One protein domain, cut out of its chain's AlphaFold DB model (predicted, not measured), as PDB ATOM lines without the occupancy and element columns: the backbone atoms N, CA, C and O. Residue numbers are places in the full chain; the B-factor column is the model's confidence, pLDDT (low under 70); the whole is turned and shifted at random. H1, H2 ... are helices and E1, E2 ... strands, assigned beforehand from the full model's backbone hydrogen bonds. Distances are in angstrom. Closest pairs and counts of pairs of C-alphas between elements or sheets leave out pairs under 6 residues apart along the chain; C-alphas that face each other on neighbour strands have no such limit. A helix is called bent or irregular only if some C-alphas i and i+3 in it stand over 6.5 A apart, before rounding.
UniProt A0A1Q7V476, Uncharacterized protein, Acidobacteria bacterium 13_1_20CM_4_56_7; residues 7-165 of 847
ATOM      1  N   ALA A   7      93.768 121.710 122.852       60.34
ATOM      2  CA  ALA A   7      93.213 121.646 121.510       60.34
ATOM      3  C   ALA A   7      91.686 121.855 121.512       60.34
ATOM      4  O   ALA A   7      91.191 122.701 120.776       60.34
ATOM      5  N   GLY A   8      90.944 121.159 122.383       66.44
ATOM      6  CA  GLY A   8      89.481 121.285 122.449       66.44
ATOM      7  C   GLY A   8      89.020 122.689 122.853       66.44
ATOM      8  O   GLY A   8      88.110 123.247 122.247       66.44
ATOM      9  N   ALA A   9      89.706 123.299 123.823       69.19
ATOM     10  CA  ALA A   9      89.434 124.673 124.233       69.19
ATOM     11  C   ALA A   9      89.786 125.693 123.138       69.19
ATOM     12  O   ALA A   9      88.999 126.592 122.865       69.19
ATOM     13  N   VAL A  10      90.932 125.534 122.468       72.31
ATOM     14  CA  VAL A  10      91.327 126.399 121.342       72.31
ATOM     15  C   VAL A  10      90.335 126.282 120.186       72.31
ATOM     16  O   VAL A  10      89.940 127.302 119.633       72.31
ATOM     17  N   PHE A  11      89.879 125.072 119.858       74.75
ATOM     18  CA  PHE A  11      88.868 124.861 118.824       74.75
ATOM     19  C   PHE A  11      87.560 125.580 119.162       74.75
ATOM     20  O   PHE A  11      87.069 126.350 118.346       74.75
ATOM     21  N   LEU A  12      87.021 125.383 120.369       67.69
ATOM     22  CA  LEU A  12      85.753 125.995 120.776       67.69
ATOM     23  C   LEU A  12      85.859 127.530 120.847       67.69
ATOM     24  O   LEU A  12      84.933 128.233 120.444       67.69
ATOM     25  N   PHE A  13      87.013 128.055 121.276       77.69
ATOM     26  CA  PHE A  13      87.299 129.490 121.275       77.69
ATOM     27  C   PHE A  13      87.343 130.070 119.857       77.69
ATOM     28  O   PHE A  13      86.683 131.069 119.578       77.69
ATOM     29  N   VAL A  14      88.088 129.439 118.945       70.62
ATOM     30  CA  VAL A  14      88.178 129.905 117.556       70.62
ATOM     31  C   VAL A  14      86.846 129.730 116.837       70.62
ATOM     32  O   VAL A  14      86.464 130.627 116.098       70.62
ATOM     33  N   PHE A  15      86.098 128.658 117.105       72.25
ATOM     34  CA  PHE A  15      84.753 128.450 116.569       72.25
ATOM     35  C   PHE A  15      83.786 129.569 116.983       72.25
ATOM     36  O   PHE A  15      83.020 130.048 116.155       72.25
ATOM     37  N   GLY A  16      83.849 130.049 118.232       63.84
ATOM     38  CA  GLY A  16      83.026 131.173 118.696       63.84
ATOM     39  C   GLY A  16      83.375 132.531 118.065       63.84
ATOM     40  O   GLY A  16      82.517 133.412 117.993       63.84
ATOM     41  N   LEU A  17      84.605 132.710 117.569       74.88
ATOM     42  CA  LEU A  17      85.149 134.011 117.161       74.88
ATOM     43  C   LEU A  17      84.444 134.621 115.930       74.88
ATOM     44  O   LEU A  17      84.140 135.813 115.959       74.88
ATOM     45  N   PRO A  18      84.080 133.862 114.883       67.06
ATOM     46  CA  PRO A  18      83.264 134.365 113.784       67.06
ATOM     47  C   PRO A  18      81.813 134.626 114.128       67.06
ATOM     48  O   PRO A  18      81.265 135.587 113.609       67.06
ATOM     49  N   PHE A  19      81.191 133.846 115.016       71.56
ATOM     50  CA  PHE A  19      79.848 134.183 115.504       71.56
ATOM     51  C   PHE A  19      79.868 135.522 116.247       71.56
ATOM     52  O   PHE A  19      79.005 136.369 116.016       71.56
ATOM     53  N   PHE A  20      80.908 135.751 117.055       82.81
ATOM     54  CA  PHE A  20      81.146 137.027 117.722       82.81
ATOM     55  C   PHE A  20      81.385 138.172 116.727       82.81
ATOM     56  O   PHE A  20      80.650 139.160 116.721       82.81
ATOM     57  N   GLY A  21      82.379 138.024 115.849       71.38
ATOM     58  CA  GLY A  21      82.785 139.055 114.896       71.38
ATOM     59  C   GLY A  21      81.720 139.370 113.845       71.38
ATOM     60  O   GLY A  21      81.424 140.538 113.611       71.38
ATOM     61  N   PHE A  22      81.103 138.349 113.243       70.62
ATOM     62  CA  PHE A  22      80.047 138.525 112.244       70.62
ATOM     63  C   PHE A  22      78.760 139.058 112.873       70.62
ATOM     64  O   PHE A  22      78.125 139.926 112.284       70.62
ATOM     65  N   GLY A  23      78.402 138.606 114.079       71.25
ATOM     66  CA  GLY A  23      77.253 139.134 114.815       71.25
ATOM     67  C   GLY A  23      77.388 140.630 115.111       71.25
ATOM     68  O   GLY A  23      76.474 141.401 114.817       71.25
ATOM     69  N   LEU A  24      78.556 141.064 115.606       83.44
ATOM     70  CA  LEU A  24      78.844 142.485 115.846       83.44
ATOM     71  C   LEU A  24      78.926 143.296 114.551       83.44
ATOM     72  O   LEU A  24      78.384 144.395 114.491       83.44
ATOM     73  N   PHE A  25      79.567 142.759 113.511       76.81
ATOM     74  CA  PHE A  25      79.647 143.417 112.209       76.81
ATOM     75  C   PHE A  25      78.265 143.582 111.572       76.81
ATOM     76  O   PHE A  25      77.955 144.656 111.074       76.81
ATOM     77  N   PHE A  26      77.417 142.552 111.618       72.81
ATOM     78  CA  PHE A  26      76.051 142.600 111.104       72.81
ATOM     79  C   PHE A  26      75.192 143.592 111.890       72.81
ATOM     80  O   PHE A  26      74.470 144.383 111.286       72.81
ATOM     81  N   ALA A  27      75.310 143.603 113.221       77.62
ATOM     82  CA  ALA A  27      74.615 144.575 114.055       77.62
ATOM     83  C   ALA A  27      75.067 146.011 113.757       77.62
ATOM     84  O   ALA A  27      74.229 146.891 113.566       77.62
ATOM     85  N   PHE A  28      76.378 146.238 113.640       81.38
ATOM     86  CA  PHE A  28      76.937 147.527 113.244       81.38
ATOM     87  C   PHE A  28      76.449 147.939 111.852       81.38
ATOM     88  O   PHE A  28      75.923 149.034 111.701       81.38
ATOM     89  N   ALA A  29      76.532 147.045 110.864       74.31
ATOM     90  CA  ALA A  29      76.105 147.302 109.494       74.31
ATOM     91  C   ALA A  29      74.611 147.631 109.403       74.31
ATOM     92  O   ALA A  29      74.237 148.502 108.625       74.31
ATOM     93  N   MET A  30      73.756 146.979 110.193       77.88
ATOM     94  CA  MET A  30      72.326 147.294 110.252       77.88
ATOM     95  C   MET A  30      72.049 148.664 110.884       77.88
ATOM     96  O   MET A  30      71.148 149.362 110.431       77.88
ATOM     97  N   LEU A  31      72.835 149.077 111.884       80.00
ATOM     98  CA  LEU A  31      72.699 150.384 112.543       80.00
ATOM     99  C   LEU A  31      73.346 151.537 111.759       80.00
ATOM    100  O   LEU A  31      72.938 152.684 111.919       80.00
ATOM    101  N   SER A  32      74.362 151.253 110.938       76.06
ATOM    102  CA  SER A  32      75.160 152.256 110.222       76.06
ATOM    103  C   SER A  32      74.794 152.417 108.741       76.06
ATOM    104  O   SER A  32      75.340 153.295 108.074       76.06
ATOM    105  N   SER A  33      73.937 151.552 108.189       67.88
ATOM    106  CA  SER A  33      73.538 151.606 106.775       67.88
ATOM    107  C   SER A  33      72.426 152.630 106.527       67.88
ATOM    108  O   SER A  33      71.547 152.844 107.357       67.88
ATOM    109  N   SER A  34      72.455 153.269 105.353       60.72
ATOM    110  CA  SER A  34      71.420 154.226 104.938       60.72
ATOM    111  C   SER A  34      70.072 153.516 104.693       60.72
ATOM    112  O   SER A  34      70.077 152.424 104.110       60.72
ATOM    113  N   PRO A  35      68.913 154.130 105.033       58.44
ATOM    114  CA  PRO A  35      67.574 153.545 104.862       58.44
ATOM    115  C   PRO A  35      67.276 152.993 103.457       58.44
ATOM    116  O   PRO A  35      66.454 152.095 103.306       58.44
ATOM    117  N   ALA A  36      67.970 153.485 102.425       52.66
ATOM    118  CA  ALA A  36      67.818 153.052 101.035       52.66
ATOM    119  C   ALA A  36      68.321 151.618 100.743       52.66
ATOM    120  O   ALA A  36      67.954 151.042  99.719       52.66
ATOM    121  N   ILE A  37      69.153 151.033 101.614       53.59
ATOM    122  CA  ILE A  37      69.716 149.677 101.447       53.59
ATOM    123  C   ILE A  37      68.770 148.601 102.020       53.59
ATOM    124  O   ILE A  37      68.797 147.445 101.592       53.59
ATOM    125  N   HIS A  38      67.868 148.971 102.933       54.19
ATOM    126  CA  HIS A  38      66.946 148.051 103.601       54.19
ATOM    127  C   HIS A  38      65.648 147.881 102.797       54.19
ATOM    128  O   HIS A  38      64.605 148.426 103.142       54.19
ATOM    129  N   LYS A  39      65.685 147.108 101.704       53.84
ATOM    130  CA  LYS A  39      64.500 146.888 100.848       53.84
ATOM    131  C   LYS A  39      63.353 146.091 101.504       53.84
ATOM    132  O   LYS A  39      62.273 146.062 100.920       53.84
ATOM    133  N   SER A  40      63.536 145.463 102.675       52.34
ATOM    134  CA  SER A  40      62.471 144.651 103.305       52.34
ATOM    135  C   SER A  40      62.635 144.310 104.805       52.34
ATOM    136  O   SER A  40      62.132 143.273 105.235       52.34
ATOM    137  N   GLY A  41      63.303 145.127 105.633       60.34
ATOM    138  CA  GLY A  41      63.414 144.821 107.074       60.34
ATOM    139  C   GLY A  41      63.797 145.997 107.975       60.34
ATOM    140  O   GLY A  41      64.470 146.922 107.529       60.34
ATOM    141  N   ASP A  42      63.366 145.943 109.240       72.75
ATOM    142  CA  ASP A  42      63.675 146.936 110.279       72.75
ATOM    143  C   ASP A  42      65.154 146.814 110.732       72.75
ATOM    144  O   ASP A  42      65.576 145.722 111.140       72.75
ATOM    145  N   PRO A  43      65.956 147.897 110.670       75.94
ATOM    146  CA  PRO A  43      67.377 147.873 111.031       75.94
ATOM    147  C   PRO A  43      67.618 147.568 112.515       75.94
ATOM    148  O   PRO A  43      68.611 146.925 112.857       75.94
ATOM    149  N   ILE A  44      66.704 147.964 113.406       79.44
ATOM    150  CA  ILE A  44      66.790 147.688 114.844       79.44
ATOM    151  C   ILE A  44      66.583 146.193 115.088       79.44
ATOM    152  O   ILE A  44      67.354 145.575 115.823       79.44
ATOM    153  N   ALA A  45      65.600 145.578 114.424       72.81
ATOM    154  CA  ALA A  45      65.383 144.134 114.512       72.81
ATOM    155  C   ALA A  45      66.589 143.346 113.970       72.81
ATOM    156  O   ALA A  45      67.065 142.412 114.614       72.81
ATOM    157  N   GLY A  46      67.146 143.778 112.832       72.50
ATOM    158  CA  GLY A  46      68.383 143.215 112.288       72.50
ATOM    159  C   GLY A  46      69.568 143.329 113.254       72.50
ATOM    160  O   GLY A  46      70.325 142.372 113.425       72.50
ATOM    161  N   ALA A  47      69.707 144.461 113.946       80.25
ATOM    162  CA  ALA A  47      70.765 144.664 114.930       80.25
ATOM    163  C   ALA A  47      70.613 143.772 116.172       80.25
ATOM    164  O   ALA A  47      71.592 143.167 116.615       80.25
ATOM    165  N   ILE A  48      69.387 143.628 116.695       77.50
ATOM    166  CA  ILE A  48      69.075 142.716 117.807       77.50
ATOM    167  C   ILE A  48      69.430 141.277 117.422       77.50
ATOM    168  O   ILE A  48      70.099 140.582 118.189       77.50
ATOM    169  N   PHE A  49      69.048 140.847 116.217       73.06
ATOM    170  CA  PHE A  49      69.378 139.520 115.700       73.06
ATOM    171  C   PHE A  49      70.895 139.305 115.583       73.06
ATOM    172  O   PHE A  49      71.404 138.285 116.040       73.06
ATOM    173  N   GLY A  50      71.641 140.283 115.058       74.12
ATOM    174  CA  GLY A  50      73.109 140.236 115.019       74.12
ATOM    175  C   GLY A  50      73.745 140.092 116.405       74.12
ATOM    176  O   GLY A  50      74.664 139.291 116.594       74.12
ATOM    177  N   PHE A  51      73.206 140.793 117.406       83.38
ATOM    178  CA  PHE A  51      73.706 140.728 118.780       83.38
ATOM    179  C   PHE A  51      73.483 139.356 119.439       83.38
ATOM    180  O   PHE A  51      74.314 138.930 120.240       83.38
ATOM    181  N   VAL A  52      72.429 138.615 119.071       77.50
ATOM    182  CA  VAL A  52      72.219 137.225 119.533       77.50
ATOM    183  C   VAL A  52      73.399 136.337 119.132       77.50
ATOM    184  O   VAL A  52      73.966 135.646 119.979       77.50
ATOM    185  N   PHE A  53      73.821 136.391 117.865       75.00
ATOM    186  CA  PHE A  53      74.984 135.628 117.397       75.00
ATOM    187  C   PHE A  53      76.276 136.085 118.071       75.00
ATOM    188  O   PHE A  53      77.113 135.245 118.411       75.00
ATOM    189  N   ALA A  54      76.399 137.389 118.345       85.12
ATOM    190  CA  ALA A  54      77.533 137.910 119.088       85.12
ATOM    191  C   ALA A  54      77.606 137.320 120.508       85.12
ATOM    192  O   ALA A  54      78.650 136.815 120.917       85.12
ATOM    193  N   LEU A  55      76.489 137.303 121.241       84.00
ATOM    194  CA  LEU A  55      76.415 136.730 122.588       84.00
ATOM    195  C   LEU A  55      76.690 135.222 122.605       84.00
ATOM    196  O   LEU A  55      77.395 134.746 123.495       84.00
ATOM    197  N   ILE A  56      76.188 134.473 121.616       78.25
ATOM    198  CA  ILE A  56      76.483 133.040 121.472       78.25
ATOM    199  C   ILE A  56      77.988 132.828 121.256       78.25
ATOM    200  O   ILE A  56      78.601 132.017 121.954       78.25
ATOM    201  N   GLY A  57      78.602 133.593 120.347       71.81
ATOM    202  CA  GLY A  57      80.043 133.542 120.094       71.81
ATOM    203  C   GLY A  57      80.877 133.864 121.338       71.81
ATOM    204  O   GLY A  57      81.773 133.100 121.699       71.81
ATOM    205  N   ALA A  58      80.530 134.938 122.055       85.81
ATOM    206  CA  ALA A  58      81.186 135.325 123.305       85.81
ATOM    207  C   ALA A  58      81.031 134.258 124.404       85.81
ATOM    208  O   ALA A  58      81.990 133.962 125.120       85.81
ATOM    209  N   GLY A  59      79.848 133.647 124.521       80.31
ATOM    210  CA  GLY A  59      79.574 132.569 125.470       80.31
ATOM    211  C   GLY A  59      80.421 131.323 125.210       80.31
ATOM    212  O   GLY A  59      80.991 130.766 126.148       80.31
ATOM    213  N   LEU A  60      80.574 130.927 123.942       75.50
ATOM    214  CA  LEU A  60      81.472 129.839 123.541       75.50
ATOM    215  C   LEU A  60      82.927 130.168 123.905       75.50
ATOM    216  O   LEU A  60      83.594 129.378 124.572       75.50
ATOM    217  N   MET A  61      83.406 131.362 123.557       84.25
ATOM    218  CA  MET A  61      84.768 131.802 123.883       84.25
ATOM    219  C   MET A  61      85.041 131.810 125.395       84.25
ATOM    220  O   MET A  61      86.063 131.291 125.848       84.25
ATOM    221  N   PHE A  62      84.118 132.347 126.195       86.44
ATOM    222  CA  PHE A  62      84.228 132.338 127.653       86.44
ATOM    223  C   PHE A  62      84.208 130.908 128.214       86.44
ATOM    224  O   PHE A  62      85.064 130.549 129.026       86.44
ATOM    225  N   GLY A  63      83.282 130.070 127.738       80.00
ATOM    226  CA  GLY A  63      83.172 128.662 128.121       80.00
ATOM    227  C   GLY A  63      84.436 127.859 127.809       80.00
ATOM    228  O   GLY A  63      84.855 127.043 128.628       80.00
ATOM    229  N   ALA A  64      85.096 128.138 126.680       76.75
ATOM    230  CA  ALA A  64      86.372 127.529 126.316       76.75
ATOM    231  C   ALA A  64      87.488 127.860 127.318       76.75
ATOM    232  O   ALA A  64      88.193 126.958 127.779       76.75
ATOM    233  N   ILE A  65      87.643 129.139 127.680       85.50
ATOM    234  CA  ILE A  65      88.673 129.587 128.630       85.50
ATOM    235  C   ILE A  65      88.396 129.008 130.018       85.50
ATOM    236  O   ILE A  65      89.279 128.400 130.629       85.50
ATOM    237  N   TYR A  66      87.167 129.177 130.504       83.00
ATOM    238  CA  TYR A  66      86.765 128.733 131.833       83.00
ATOM    239  C   TYR A  66      86.848 127.206 131.968       83.00
ATOM    240  O   TYR A  66      87.449 126.691 132.912       83.00
ATOM    241  N   GLY A  67      86.318 126.470 130.985       78.50
ATOM    242  CA  GLY A  67      86.372 125.010 130.943       78.50
ATOM    243  C   GLY A  67      87.804 124.478 130.904       78.50
ATOM    244  O   GLY A  67      88.131 123.543 131.630       78.50
ATOM    245  N   TYR A  68      88.695 125.114 130.135       81.19
ATOM    246  CA  TYR A  68      90.111 124.745 130.105       81.19
ATOM    247  C   TYR A  68      90.811 124.954 131.450       81.19
ATOM    248  O   TYR A  68      91.555 124.082 131.902       81.19
ATOM    249  N   GLN A  69      90.580 126.102 132.098       83.81
ATOM    250  CA  GLN A  69      91.146 126.383 133.418       83.81
ATOM    251  C   GLN A  69      90.676 125.354 134.450       83.81
ATOM    252  O   GLN A  69      91.500 124.843 135.210       83.81
ATOM    253  N   LYS A  70      89.390 124.992 134.418       79.81
ATOM    254  CA  LYS A  70      88.815 123.977 135.303       79.81
ATOM    255  C   LYS A  70      89.411 122.585 135.058       79.81
ATOM    256  O   LYS A  70      89.917 121.976 135.996       79.81
ATOM    257  N   LEU A  71      89.466 122.124 133.807       79.12
ATOM    258  CA  LEU A  71      90.090 120.838 133.454       79.12
ATOM    259  C   LEU A  71      91.572 120.786 133.856       79.12
ATOM    260  O   LEU A  71      92.062 119.765 134.330       79.12
ATOM    261  N   LYS A  72      92.298 121.901 133.709       80.50
ATOM    262  CA  LYS A  72      93.699 122.007 134.136       80.50
ATOM    263  C   LYS A  72      93.851 121.865 135.657       80.50
ATOM    264  O   LYS A  72      94.818 121.248 136.102       80.50
ATOM    265  N   GLN A  73      92.935 122.436 136.442       80.25
ATOM    266  CA  GLN A  73      92.920 122.292 137.904       80.25
ATOM    267  C   GLN A  73      92.584 120.854 138.330       80.25
ATOM    268  O   GLN A  73      93.248 120.306 139.212       80.25
ATOM    269  N   GLU A  74      91.614 120.219 137.673       76.25
ATOM    270  CA  GLU A  74      91.247 118.818 137.920       76.25
ATOM    271  C   GLU A  74      92.415 117.869 137.606       76.25
ATOM    272  O   GLU A  74      92.743 116.995 138.406       76.25
ATOM    273  N   ASP A  75      93.120 118.077 136.493       79.56
ATOM    274  CA  ASP A  75      94.297 117.280 136.138       79.56
ATOM    275  C   ASP A  75      95.483 117.477 137.080       79.56
ATOM    276  O   ASP A  75      96.214 116.524 137.362       79.56
ATOM    277  N   ALA A  76      95.704 118.705 137.554       80.88
ATOM    278  CA  ALA A  76      96.730 118.976 138.555       80.88
ATOM    279  C   ALA A  76      96.430 118.208 139.852       80.88
ATOM    280  O   ALA A  76      97.323 117.573 140.412       80.88
ATOM    281  N   SER A  77      95.160 118.184 140.262       78.62
ATOM    282  CA  SER A  77      94.694 117.461 141.451       78.62
ATOM    283  C   SER A  77      94.790 115.938 141.277       78.62
ATOM    284  O   SER A  77      95.246 115.242 142.184       78.62
ATOM    285  N   LYS A  78      94.473 115.419 140.080       79.50
ATOM    286  CA  LYS A  78      94.662 114.003 139.707       79.50
ATOM    287  C   LYS A  78      96.116 113.550 139.805       79.50
ATOM    288  O   LYS A  78      96.388 112.440 140.256       79.50
ATOM    289  N   ARG A  79      97.058 114.400 139.382       78.31
ATOM    290  CA  ARG A  79      98.500 114.108 139.457       78.31
ATOM    291  C   ARG A  79      99.044 114.171 140.875       78.31
ATOM    292  O   ARG A  79      99.931 113.391 141.195       78.31
ATOM    293  N   ALA A  80      98.537 115.090 141.693       79.06
ATOM    294  CA  ALA A  80      98.950 115.216 143.086       79.06
ATOM    295  C   ALA A  80      98.478 114.024 143.939       79.06
ATOM    296  O   ALA A  80      99.203 113.601 144.830       79.06
ATOM    297  N   ASN A  81      97.300 113.459 143.640       79.75
ATOM    298  CA  ASN A  81      96.652 112.433 144.466       79.75
ATOM    299  C   ASN A  81      96.181 111.202 143.652       79.75
ATOM    300  O   ASN A  81      94.978 110.939 143.585       79.75
ATOM    301  N   PRO A  82      97.073 110.412 143.023       75.94
ATOM    302  CA  PRO A  82      96.675 109.315 142.130       75.94
ATOM    303  C   PRO A  82      95.941 108.159 142.835       75.94
ATOM    304  O   PRO A  82      95.075 107.538 142.225       75.94
ATOM    305  N   GLY A  83      96.252 107.885 144.107       74.88
ATOM    306  CA  GLY A  83      95.606 106.834 144.912       74.88
ATOM    307  C   GLY A  83      94.361 107.283 145.689       74.88
ATOM    308  O   GLY A  83      93.707 106.456 146.313       74.88
ATOM    309  N   ALA A  84      94.024 108.575 145.652       81.69
ATOM    310  CA  ALA A  84      92.928 109.167 146.420       81.69
ATOM    311  C   ALA A  84      91.996 109.972 145.490       81.69
ATOM    312  O   ALA A  84      92.034 111.206 145.488       81.69
ATOM    313  N   PRO A  85      91.161 109.296 144.673       81.38
ATOM    314  CA  PRO A  85      90.275 109.943 143.696       81.38
ATOM    315  C   PRO A  85      89.286 110.940 144.313       81.38
ATOM    316  O   PRO A  85      88.902 111.911 143.664       81.38
ATOM    317  N   TRP A  86      88.915 110.754 145.582       84.06
ATOM    318  CA  TRP A  86      88.055 111.685 146.315       84.06
ATOM    319  C   TRP A  86      88.696 113.064 146.547       84.06
ATOM    320  O   TRP A  86      87.980 114.010 146.852       84.06
ATOM    321  N   LEU A  87      90.014 113.216 146.373       85.31
ATOM    322  CA  LEU A  87      90.716 114.504 146.476       85.31
ATOM    323  C   LEU A  87      90.826 115.248 145.135       85.31
ATOM    324  O   LEU A  87      91.357 116.356 145.090       85.31
ATOM    325  N   TRP A  88      90.366 114.661 144.025       82.81
ATOM    326  CA  TRP A  88      90.470 115.295 142.704       82.81
ATOM    327  C   TRP A  88      89.515 116.476 142.538       82.81
ATOM    328  O   TRP A  88      89.788 117.390 141.758       82.81
ATOM    329  N   ARG A  89      88.399 116.449 143.268       84.31
ATOM    330  CA  ARG A  89      87.400 117.512 143.296       84.31
ATOM    331  C   ARG A  89      87.705 118.449 144.463       84.31
ATOM    332  O   ARG A  89      87.899 118.003 145.592       84.31
ATOM    333  N   SER A  90      87.767 119.750 144.191       83.38
ATOM    334  CA  SER A  90      88.227 120.738 145.174       83.38
ATOM    335  C   SER A  90      87.265 120.938 146.344       83.38
ATOM    336  O   SER A  90      87.708 121.241 147.446       83.38
ATOM    337  N   ASP A  91      85.962 120.768 146.146       84.94
ATOM    338  CA  ASP A  91      84.998 120.786 147.245       84.94
ATOM    339  C   ASP A  91      85.172 119.559 148.144       84.94
ATOM    340  O   ASP A  91      85.309 119.727 149.357       84.94
ATOM    341  N   TRP A  92      85.279 118.357 147.567       88.88
ATOM    342  CA  TRP A  92      85.483 117.130 148.338       88.88
ATOM    343  C   TRP A  92      86.773 117.160 149.149       88.88
ATOM    344  O   TRP A  92      86.758 116.782 150.317       88.88
ATOM    345  N   ALA A  93      87.861 117.676 148.573       85.62
ATOM    346  CA  ALA A  93      89.129 117.860 149.276       85.62
ATOM    347  C   ALA A  93      89.012 118.776 150.511       85.62
ATOM    348  O   ALA A  93      89.762 118.608 151.466       85.62
ATOM    349  N   ASN A  94      88.045 119.701 150.524       87.00
ATOM    350  CA  ASN A  94      87.734 120.560 151.671       87.00
ATOM    351  C   ASN A  94      86.718 119.927 152.644       87.00
ATOM    352  O   ASN A  94      86.175 120.624 153.500       87.00
ATOM    353  N   GLY A  95      86.414 118.632 152.495       86.25
ATOM    354  CA  GLY A  95      85.437 117.925 153.323       86.25
ATOM    355  C   GLY A  95      83.985 118.327 153.044       86.25
ATOM    356  O   GLY A  95      83.127 118.136 153.903       86.25
ATOM    357  N   LYS A  96      83.702 118.925 151.878       90.38
ATOM    358  CA  LYS A  96      82.376 119.458 151.533       90.38
ATOM    359  C   LYS A  96      81.926 118.996 150.147       90.38
ATOM    360  O   LYS A  96      82.727 118.692 149.279       90.38
ATOM    361  N   SER A  97      80.627 118.978 149.891       90.06
ATOM    362  CA  SER A  97      80.049 118.785 148.559       90.06
ATOM    363  C   SER A  97      79.161 119.974 148.241       90.06
ATOM    364  O   SER A  97      78.209 120.259 148.971       90.06
ATOM    365  N   LEU A  98      79.487 120.706 147.175       89.50
ATOM    366  CA  LEU A  98      78.667 121.831 146.729       89.50
ATOM    367  C   LEU A  98      77.408 121.328 146.017       89.50
ATOM    368  O   LEU A  98      77.447 120.323 145.303       89.50
ATOM    369  N   SER A  99      76.300 122.064 146.161       86.50
ATOM    370  CA  SER A  99      75.065 121.755 145.435       86.50
ATOM    371  C   SER A  99      75.283 121.783 143.917       86.50
ATOM    372  O   SER A  99      75.718 122.789 143.345       86.50
ATOM    373  N   LEU A 100      74.913 120.689 143.244       83.25
ATOM    374  CA  LEU A 100      74.931 120.567 141.784       83.25
ATOM    375  C   LEU A 100      73.940 121.536 141.116       83.25
ATOM    376  O   LEU A 100      74.105 121.903 139.953       83.25
ATOM    377  N   THR A 101      72.912 121.976 141.844       78.06
ATOM    378  CA  THR A 101      71.864 122.885 141.357       78.06
ATOM    379  C   THR A 101      72.198 124.368 141.535       78.06
ATOM    380  O   THR A 101      71.465 125.206 141.002       78.06
ATOM    381  N   ARG A 102      73.327 124.715 142.176       78.56
ATOM    382  CA  ARG A 102      73.746 126.103 142.487       78.56
ATOM    383  C   ARG A 102      73.742 127.044 141.278       78.56
ATOM    384  O   ARG A 102      73.318 128.192 141.389       78.56
ATOM    385  N   ASN A 103      74.182 126.558 140.118       79.50
ATOM    386  CA  ASN A 103      74.330 127.375 138.907       79.50
ATOM    387  C   ASN A 103      73.175 127.214 137.908       79.50
ATOM    388  O   ASN A 103      73.224 127.783 136.818       79.50
ATOM    389  N   SER A 104      72.120 126.477 138.269       76.94
ATOM    390  CA  SER A 104      70.991 126.200 137.366       76.94
ATOM    391  C   SER A 104      70.267 127.467 136.888       76.94
ATOM    392  O   SER A 104      69.836 127.522 135.738       76.94
ATOM    393  N   ALA A 105      70.195 128.513 137.721       83.12
ATOM    394  CA  ALA A 105      69.569 129.789 137.368       83.12
ATOM    395  C   ALA A 105      70.235 130.466 136.158       83.12
ATOM    396  O   ALA A 105      69.544 131.040 135.322       83.12
ATOM    397  N   ILE A 106      71.563 130.363 136.029       84.06
ATOM    398  CA  ILE A 106      72.320 131.001 134.941       84.06
ATOM    399  C   ILE A 106      71.869 130.446 133.586       84.06
ATOM    400  O   ILE A 106      71.606 131.213 132.665       84.06
ATOM    401  N   GLY A 107      71.721 129.120 133.482       79.06
ATOM    402  CA  GLY A 107      71.260 128.472 132.252       79.06
ATOM    403  C   GLY A 107      69.851 128.910 131.850       79.06
ATOM    404  O   GLY A 107      69.622 129.241 130.687       79.06
ATOM    405  N   TRP A 108      68.930 128.989 132.816       85.31
ATOM    406  CA  TRP A 108      67.569 129.472 132.569       85.31
ATOM    407  C   TRP A 108      67.546 130.924 132.078       85.31
ATOM    408  O   TRP A 108      66.893 131.206 131.079       85.31
ATOM    409  N   TRP A 109      68.307 131.824 132.712       87.69
ATOM    410  CA  TRP A 109      68.392 133.225 132.284       87.69
ATOM    411  C   TRP A 109      68.986 133.386 130.883       87.69
ATOM    412  O   TRP A 109      68.458 134.168 130.098       87.69
ATOM    413  N   ILE A 110      70.027 132.621 130.538       83.94
ATOM    414  CA  ILE A 110      70.594 132.625 129.180       83.94
ATOM    415  C   ILE A 110      69.528 132.213 128.156       83.94
ATOM    416  O   ILE A 110      69.335 132.912 127.161       83.94
ATOM    417  N   GLY A 111      68.801 131.120 128.416       80.12
ATOM    418  CA  GLY A 111      67.729 130.650 127.535       80.12
ATOM    419  C   GLY A 111      66.606 131.678 127.370       80.12
ATOM    420  O   GLY A 111      66.169 131.940 126.250       80.12
ATOM    421  N   THR A 112      66.182 132.313 128.466       89.19
ATOM    422  CA  THR A 112      65.165 133.372 128.446       89.19
ATOM    423  C   THR A 112      65.613 134.590 127.646       89.19
ATOM    424  O   THR A 112      64.845 135.074 126.817       89.19
ATOM    425  N   ILE A 113      66.833 135.087 127.865       86.69
ATOM    426  CA  ILE A 113      67.347 136.283 127.183       86.69
ATOM    427  C   ILE A 113      67.470 136.019 125.679       86.69
ATOM    428  O   ILE A 113      66.911 136.776 124.887       86.69
ATOM    429  N   LEU A 114      68.121 134.921 125.279       80.12
ATOM    430  CA  LEU A 114      68.300 134.588 123.861       80.12
ATOM    431  C   LEU A 114      66.957 134.321 123.168       80.12
ATOM    432  O   LEU A 114      66.708 134.858 122.090       80.12
ATOM    433  N   GLY A 115      66.063 133.555 123.804       79.62
ATOM    434  CA  GLY A 115      64.725 133.288 123.273       79.62
ATOM    435  C   GLY A 115      63.892 134.562 123.109       79.62
ATOM    436  O   GLY A 115      63.235 134.738 122.084       79.62
ATOM    437  N   SER A 116      63.966 135.485 124.073       85.38
ATOM    438  CA  SER A 116      63.245 136.764 124.015       85.38
ATOM    439  C   SER A 116      63.799 137.686 122.931       85.38
ATOM    440  O   SER A 116      63.023 138.297 122.203       85.38
ATOM    441  N   MET A 117      65.124 137.759 122.765       81.81
ATOM    442  CA  MET A 117      65.744 138.553 121.697       81.81
ATOM    443  C   MET A 117      65.330 138.070 120.301       81.81
ATOM    444  O   MET A 117      65.032 138.888 119.430       81.81
ATOM    445  N   ILE A 118      65.262 136.749 120.099       80.25
ATOM    446  CA  ILE A 118      64.775 136.158 118.846       80.25
ATOM    447  C   ILE A 118      63.295 136.498 118.649       80.25
ATOM    448  O   ILE A 118      62.928 137.014 117.595       80.25
ATOM    449  N   ALA A 119      62.452 136.276 119.663       82.38
ATOM    450  CA  ALA A 119      61.021 136.569 119.583       82.38
ATOM    451  C   ALA A 119      60.745 138.042 119.239       82.38
ATOM    452  O   ALA A 119      59.993 138.318 118.306       82.38
ATOM    453  N   VAL A 120      61.411 138.986 119.911       83.31
ATOM    454  CA  VAL A 120      61.272 140.431 119.655       83.31
ATOM    455  C   VAL A 120      61.668 140.788 118.220       83.31
ATOM    456  O   VAL A 120      60.949 141.537 117.558       83.31
ATOM    457  N   SER A 121      62.756 140.212 117.701       76.25
ATOM    458  CA  SER A 121      63.183 140.447 116.317       76.25
ATOM    459  C   SER A 121      62.141 139.977 115.294       76.25
ATOM    460  O   SER A 121      61.920 140.649 114.283       76.25
ATOM    461  N   VAL A 122      61.492 138.832 115.532       78.19
ATOM    462  CA  VAL A 122      60.457 138.305 114.627       78.19
ATOM    463  C   VAL A 122      59.161 139.114 114.747       78.19
ATOM    464  O   VAL A 122      58.528 139.406 113.736       78.19
ATOM    465  N   VAL A 123      58.782 139.551 115.950       82.38
ATOM    466  CA  VAL A 123      57.596 140.401 116.162       82.38
ATOM    467  C   VAL A 123      57.700 141.719 115.419       82.38
ATOM    468  O   VAL A 123      56.785 142.056 114.675       82.38
ATOM    469  N   ILE A 124      58.804 142.450 115.595       79.81
ATOM    470  CA  ILE A 124      58.979 143.785 115.002       79.81
ATOM    471  C   ILE A 124      58.892 143.720 113.469       79.81
ATOM    472  O   ILE A 124      58.363 144.628 112.835       79.81
ATOM    473  N   THR A 125      59.359 142.622 112.871       74.81
ATOM    474  CA  THR A 125      59.430 142.458 111.414       74.81
ATOM    475  C   THR A 125      58.165 141.856 110.802       74.81
ATOM    476  O   THR A 125      57.690 142.344 109.778       74.81
ATOM    477  N   ALA A 126      57.604 140.806 111.404       79.75
ATOM    478  CA  ALA A 126      56.555 139.996 110.786       79.75
ATOM    479  C   ALA A 126      55.144 140.275 111.324       79.75
ATOM    480  O   ALA A 126      54.175 140.066 110.598       79.75
ATOM    481  N   LEU A 127      54.987 140.764 112.561       81.25
ATOM    482  CA  LEU A 127      53.659 140.939 113.165       81.25
ATOM    483  C   LEU A 127      52.847 142.111 112.569       81.25
ATOM    484  O   LEU A 127      51.666 141.903 112.284       81.25
ATOM    485  N   PRO A 128      53.420 143.310 112.311       83.62
ATOM    486  CA  PRO A 128      52.668 144.436 111.753       83.62
ATOM    487  C   PRO A 128      51.951 144.154 110.415       83.62
ATOM    488  O   PRO A 128      50.767 144.488 110.313       83.62
ATOM    489  N   PRO A 129      52.585 143.535 109.393       80.69
ATOM    490  CA  PRO A 129      51.891 143.234 108.139       80.69
ATOM    491  C   PRO A 129      50.826 142.139 108.300       80.69
ATOM    492  O   PRO A 129      49.783 142.214 107.654       80.69
ATOM    493  N   LEU A 130      51.042 141.157 109.182       82.88
ATOM    494  CA  LEU A 130      50.076 140.080 109.435       82.88
ATOM    495  C   LEU A 130      48.813 140.592 110.138       82.88
ATOM    496  O   LEU A 130      47.707 140.217 109.752       82.88
ATOM    497  N   LEU A 131      48.965 141.494 111.113       83.19
ATOM    498  CA  LEU A 131      47.833 142.137 111.788       83.19
ATOM    499  C   LEU A 131      47.059 143.065 110.848       83.19
ATOM    500  O   LEU A 131      45.831 143.047 110.849       83.19
ATOM    501  N   ARG A 132      47.757 143.841 110.006       86.38
ATOM    502  CA  ARG A 132      47.114 144.727 109.022       86.38
ATOM    503  C   ARG A 132      46.263 143.945 108.015       86.38
ATOM    504  O   ARG A 132      45.204 144.423 107.623       86.38
ATOM    505  N   ASN A 133      46.705 142.747 107.633       84.75
ATOM    506  CA  ASN A 133      46.006 141.890 106.676       84.75
ATOM    507  C   ASN A 133      44.965 140.958 107.323       84.75
ATOM    508  O   ASN A 133      44.342 140.180 106.607       84.75
ATOM    509  N   SER A 134      44.775 141.016 108.650       82.75
ATOM    510  CA  SER A 134      43.920 140.083 109.407       82.75
ATOM    511  C   SER A 134      44.233 138.603 109.123       82.75
ATOM    512  O   SER A 134      43.335 137.761 109.114       82.75
ATOM    513  N   ASP A 135      45.507 138.274 108.869       82.25
ATOM    514  CA  ASP A 135      45.927 136.903 108.563       82.25
ATOM    515  C   ASP A 135      45.913 136.067 109.861       82.25
ATOM    516  O   ASP A 135      46.572 136.449 110.837       82.25
ATOM    517  N   PRO A 136      45.219 134.911 109.906       78.94
ATOM    518  CA  PRO A 136      45.196 134.042 111.084       78.94
ATOM    519  C   PRO A 136      46.591 133.586 111.549       78.94
ATOM    520  O   PRO A 136      46.768 133.260 112.724       78.94
ATOM    521  N   LYS A 137      47.620 133.634 110.690       76.38
ATOM    522  CA  LYS A 137      49.022 133.376 111.073       76.38
ATOM    523  C   LYS A 137      49.556 134.335 112.140       76.38
ATOM    524  O   LYS A 137      50.516 133.987 112.828       76.38
ATOM    525  N   ALA A 138      48.940 135.505 112.328       80.12
ATOM    526  CA  ALA A 138      49.279 136.408 113.425       80.12
ATOM    527  C   ALA A 138      49.142 135.723 114.799       80.12
ATOM    528  O   ALA A 138      49.976 135.944 115.673       80.12
ATOM    529  N   LEU A 139      48.155 134.831 114.974       77.81
ATOM    530  CA  LEU A 139      47.955 134.082 116.222       77.81
ATOM    531  C   LEU A 139      49.105 133.106 116.504       77.81
ATOM    532  O   LEU A 139      49.536 132.976 117.647       77.81
ATOM    533  N   ILE A 140      49.645 132.470 115.461       77.88
ATOM    534  CA  ILE A 140      50.804 131.569 115.569       77.88
ATOM    535  C   ILE A 140      52.036 132.359 116.008       77.88
ATOM    536  O   ILE A 140      52.762 131.937 116.908       77.88
ATOM    537  N   LEU A 141      52.252 133.531 115.405       79.25
ATOM    538  CA  LEU A 141      53.373 134.391 115.762       79.25
ATOM    539  C   LEU A 141      53.248 134.917 117.200       79.25
ATOM    540  O   LEU A 141      54.233 134.914 117.932       79.25
ATOM    541  N   ILE A 142      52.043 135.294 117.638       81.50
ATOM    542  CA  ILE A 142      51.773 135.662 119.038       81.50
ATOM    543  C   ILE A 142      52.074 134.481 119.973       81.50
ATOM    544  O   ILE A 142      52.750 134.667 120.983       81.50
ATOM    545  N   GLY A 143      51.664 133.260 119.613       79.00
ATOM    546  CA  GLY A 143      51.999 132.043 120.358       79.00
ATOM    547  C   GLY A 143      53.509 131.806 120.480       79.00
ATOM    548  O   GLY A 143      54.002 131.526 121.572       79.00
ATOM    549  N   PHE A 144      54.271 132.006 119.399       79.31
ATOM    550  CA  PHE A 144      55.738 131.923 119.414       79.31
ATOM    551  C   PHE A 144      56.374 132.913 120.406       79.31
ATOM    552  O   PHE A 144      57.361 132.588 121.063       79.31
ATOM    553  N   CYS A 145      55.777 134.090 120.594       82.62
ATOM    554  CA  CYS A 145      56.262 135.102 121.540       82.62
ATOM    555  C   CYS A 145      56.031 134.738 123.005       82.62
ATOM    556  O   CYS A 145      56.677 135.306 123.885       82.62
ATOM    557  N   LEU A 146      55.128 133.795 123.275       85.12
ATOM    558  CA  LEU A 146      54.900 133.271 124.615       85.12
ATOM    559  C   LEU A 146      55.909 132.170 124.974       85.12
ATOM    560  O   LEU A 146      56.101 131.898 126.158       85.12
ATOM    561  N   LEU A 147      56.606 131.570 123.999       81.38
ATOM    562  CA  LEU A 147      57.579 130.499 124.260       81.38
ATOM    563  C   LEU A 147      58.697 130.905 125.240       81.38
ATOM    564  O   LEU A 147      58.980 130.111 126.139       81.38
ATOM    565  N   PRO A 148      59.299 132.114 125.173       85.88
ATOM    566  CA  PRO A 148      60.306 132.547 126.146       85.88
ATOM    567  C   PRO A 148      59.776 132.728 127.580       85.88
ATOM    568  O   PRO A 148      60.573 132.768 128.520       85.88
ATOM    569  N   LEU A 149      58.451 132.783 127.789       86.69
ATOM    570  CA  LEU A 149      57.864 132.852 129.133       86.69
ATOM    571  C   LEU A 149      58.054 131.543 129.910       86.69
ATOM    572  O   LEU A 149      58.179 131.565 131.132       86.69
ATOM    573  N   ILE A 150      58.139 130.403 129.218       83.88
ATOM    574  CA  ILE A 150      58.354 129.091 129.842       83.88
ATOM    575  C   ILE A 150      59.708 129.044 130.580       83.88
ATOM    576  O   ILE A 150      59.711 128.803 131.793       83.88
ATOM    577  N   PRO A 151      60.863 129.312 129.930       85.12
ATOM    578  CA  PRO A 151      62.136 129.373 130.634       85.12
ATOM    579  C   PRO A 151      62.215 130.551 131.609       85.12
ATOM    580  O   PRO A 151      62.899 130.419 132.619       85.12
ATOM    581  N   LEU A 152      61.485 131.656 131.385       89.19
ATOM    582  CA  LEU A 152      61.420 132.772 132.342       89.19
ATOM    583  C   LEU A 152      60.834 132.331 133.688       89.19
ATOM    584  O   LEU A 152      61.399 132.651 134.730       89.19
ATOM    585  N   VAL A 153      59.748 131.550 133.692       87.94
ATOM    586  CA  VAL A 153      59.198 130.982 134.936       87.94
ATOM    587  C   VAL A 153      60.241 130.105 135.635       87.94
ATOM    588  O   VAL A 153      60.387 130.175 136.857       87.94
ATOM    589  N   GLY A 154      61.006 129.314 134.876       84.81
ATOM    590  CA  GLY A 154      62.136 128.535 135.392       84.81
ATOM    591  C   GLY A 154      63.241 129.409 135.996       84.81
ATOM    592  O   GLY A 154      63.692 129.138 137.111       84.81
ATOM    593  N   ALA A 155      63.622 130.486 135.306       88.00
ATOM    594  CA  ALA A 155      64.643 131.444 135.725       88.00
ATOM    595  C   ALA A 155      64.245 132.159 137.019       88.00
ATOM    596  O   ALA A 155      65.014 132.170 137.977       88.00
ATOM    597  N   LEU A 156      63.011 132.669 137.084       89.12
ATOM    598  CA  LEU A 156      62.454 133.311 138.271       89.12
ATOM    599  C   LEU A 156      62.402 132.336 139.450       89.12
ATOM    600  O   LEU A 156      62.888 132.660 140.531       89.12
ATOM    601  N   ARG A 157      61.892 131.113 139.247       87.00
ATOM    602  CA  ARG A 157      61.863 130.083 140.302       87.00
ATOM    603  C   ARG A 157      63.264 129.730 140.803       87.00
ATOM    604  O   ARG A 157      63.449 129.584 142.010       87.00
ATOM    605  N   ALA A 158      64.245 129.601 139.910       85.81
ATOM    606  CA  ALA A 158      65.626 129.293 140.272       85.81
ATOM    607  C   ALA A 158      66.318 130.463 140.999       85.81
ATOM    608  O   ALA A 158      67.047 130.227 141.963       85.81
ATOM    609  N   THR A 159      66.058 131.712 140.597       87.12
ATOM    610  CA  THR A 159      66.563 132.912 141.283       87.12
ATOM    611  C   THR A 159      65.950 133.068 142.667       87.12
ATOM    612  O   THR A 159      66.695 133.175 143.635       87.12
ATOM    613  N   ILE A 160      64.619 132.981 142.790       87.88
ATOM    614  CA  ILE A 160      63.922 133.049 144.084       87.88
ATOM    615  C   ILE A 160      64.447 131.958 145.021       87.88
ATOM    616  O   ILE A 160      64.721 132.218 146.189       87.88
ATOM    617  N   ARG A 161      64.654 130.736 144.510       86.44
ATOM    618  CA  ARG A 161      65.264 129.644 145.279       86.44
ATOM    619  C   ARG A 161      66.663 130.015 145.779       86.44
ATOM    620  O   ARG A 161      66.955 129.808 146.953       86.44
ATOM    621  N   ARG A 162      67.519 130.560 144.909       84.56
ATOM    622  CA  ARG A 162      68.893 130.942 145.265       84.56
ATOM    623  C   ARG A 162      68.934 132.069 146.296       84.56
ATOM    624  O   ARG A 162      69.720 131.991 147.232       84.56
ATOM    625  N   GLU A 163      68.095 133.088 146.153       86.06
ATOM    626  CA  GLU A 163      68.005 134.184 147.127       86.06
ATOM    627  C   GLU A 163      67.474 133.703 148.480       86.06
ATOM    628  O   GLU A 163      67.978 134.107 149.531       86.06
ATOM    629  N   ARG A 164      66.487 132.799 148.458       85.94
ATOM    630  CA  ARG A 164      65.850 132.264 149.663       85.94
ATOM    631  C   ARG A 164      66.779 131.358 150.471       85.94
ATOM    632  O   ARG A 164      66.862 131.532 151.685       85.94
ATOM    633  N   TYR A 165      67.453 130.408 149.817       84.38
ATOM    634  CA  TYR A 165      68.247 129.371 150.493       84.38
ATOM    635  C   TYR A 165      69.755 129.639 150.527       84.38
ATOM    636  O   TYR A 165      70.479 128.995 151.288       84.38
TER     637      TYR A 165
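What this domain is: This is residues 7 to 165 of the 847 residues of an uncharacterized protein of Acidobacteria bacterium 13_1_20CM_4_56_7 (UniProt A0A1Q7V476). Two long pairs of helices stand side by side: H1 is folded along part of the long helix H2, and H5 and H6, one after the other, run back along H4, while H2 and H4 meet only over residues 45 to 52 and 114 to 125. The far end of H2 passes to H4 through the small pieces H3 and E1, which have no part in either pair. The printed part has 159 residues, with six named helices and one named strand in the order H1, H2, H3, E1, H4, H5, H6, and its class is mostly helix. It is loose, with a radius of gyration of the C-alphas of 21.8 A, and only just elongated, spanning 71 by 36 by 22 A.

How they stand to each other: The longest helix is H2, residues 43 to 80. H1, residues 7 to 32, was assigned as one helix by its hydrogen bonds but is bent: C-alphas 15 and 18 are 6.7 A apart, and its arms H1a, residues 7 to 15, and H1b, residues 18 to 32, stand at a shallow tilt of 15 degrees. H1b and H2 form a helical hairpin and touch through residues 43 to 58 of H2, opposite ways at a shallow tilt of 24 degrees; the closest C-alphas, of Ala 27 and Ala 47, are 3.9 A apart. H1a touches residues 57 to 68 of H2, closest at the C-alphas of Phe 13 and Met 61, 4.3 A. H4, residues 104 to 132, is the hub and touches three helices; it is irregular, with C-alphas 125 and 128 7.1 A apart, and has a kink of 42 degrees near residue 126. H2 and H4 touch at a shallow tilt of 15 degrees, opposite ways, closest at the C-alphas of Ala 45 and Ser 121, 4.7 A. H5, residues 137 to 146, makes a helical hairpin with H4, closest at the C-alphas of Ala 119 and Cys 145, 5.4 A. H6, residues 149 to 165, touches residues 104 to 112 of H4 at a shallow tilt of 29 degrees, opposite ways; the closest C-alphas, of Trp 108 and Ala 155, are 4.7 A apart. H5 and H6 meet only through their link. H3, residues 90 to 93, touches no helix, and E1, residues 96 to 98, pairs with no named strand. Every O i to N i+4 pair is within hydrogen-bond range in H1a, H1b, H5 and H6, against 33 of 34 in H2 and 21 of 25 in H4; H3 is too short for such a pair.

Where its parts are: H2 is 55.6 A long, from C-alpha 43 at (67.377, 147.873, 111.031) to C-alpha 80 at (98.950, 115.216, 143.086). H4 is 41.4 A long, H6 24.0 A and H1b 20.0 A. H6 ends at C-alpha 165, at (68.247, 129.371, 150.493).

The domain as a whole: The C-alphas farthest apart, of Gly 83 and Asn 133, are 71.8 A apart. The printed part has no cut and no long link. Mean pLDDT of the printed part is 79.1; residues 7 to 9, 12, 16, 18 and 33 to 41 are under 70.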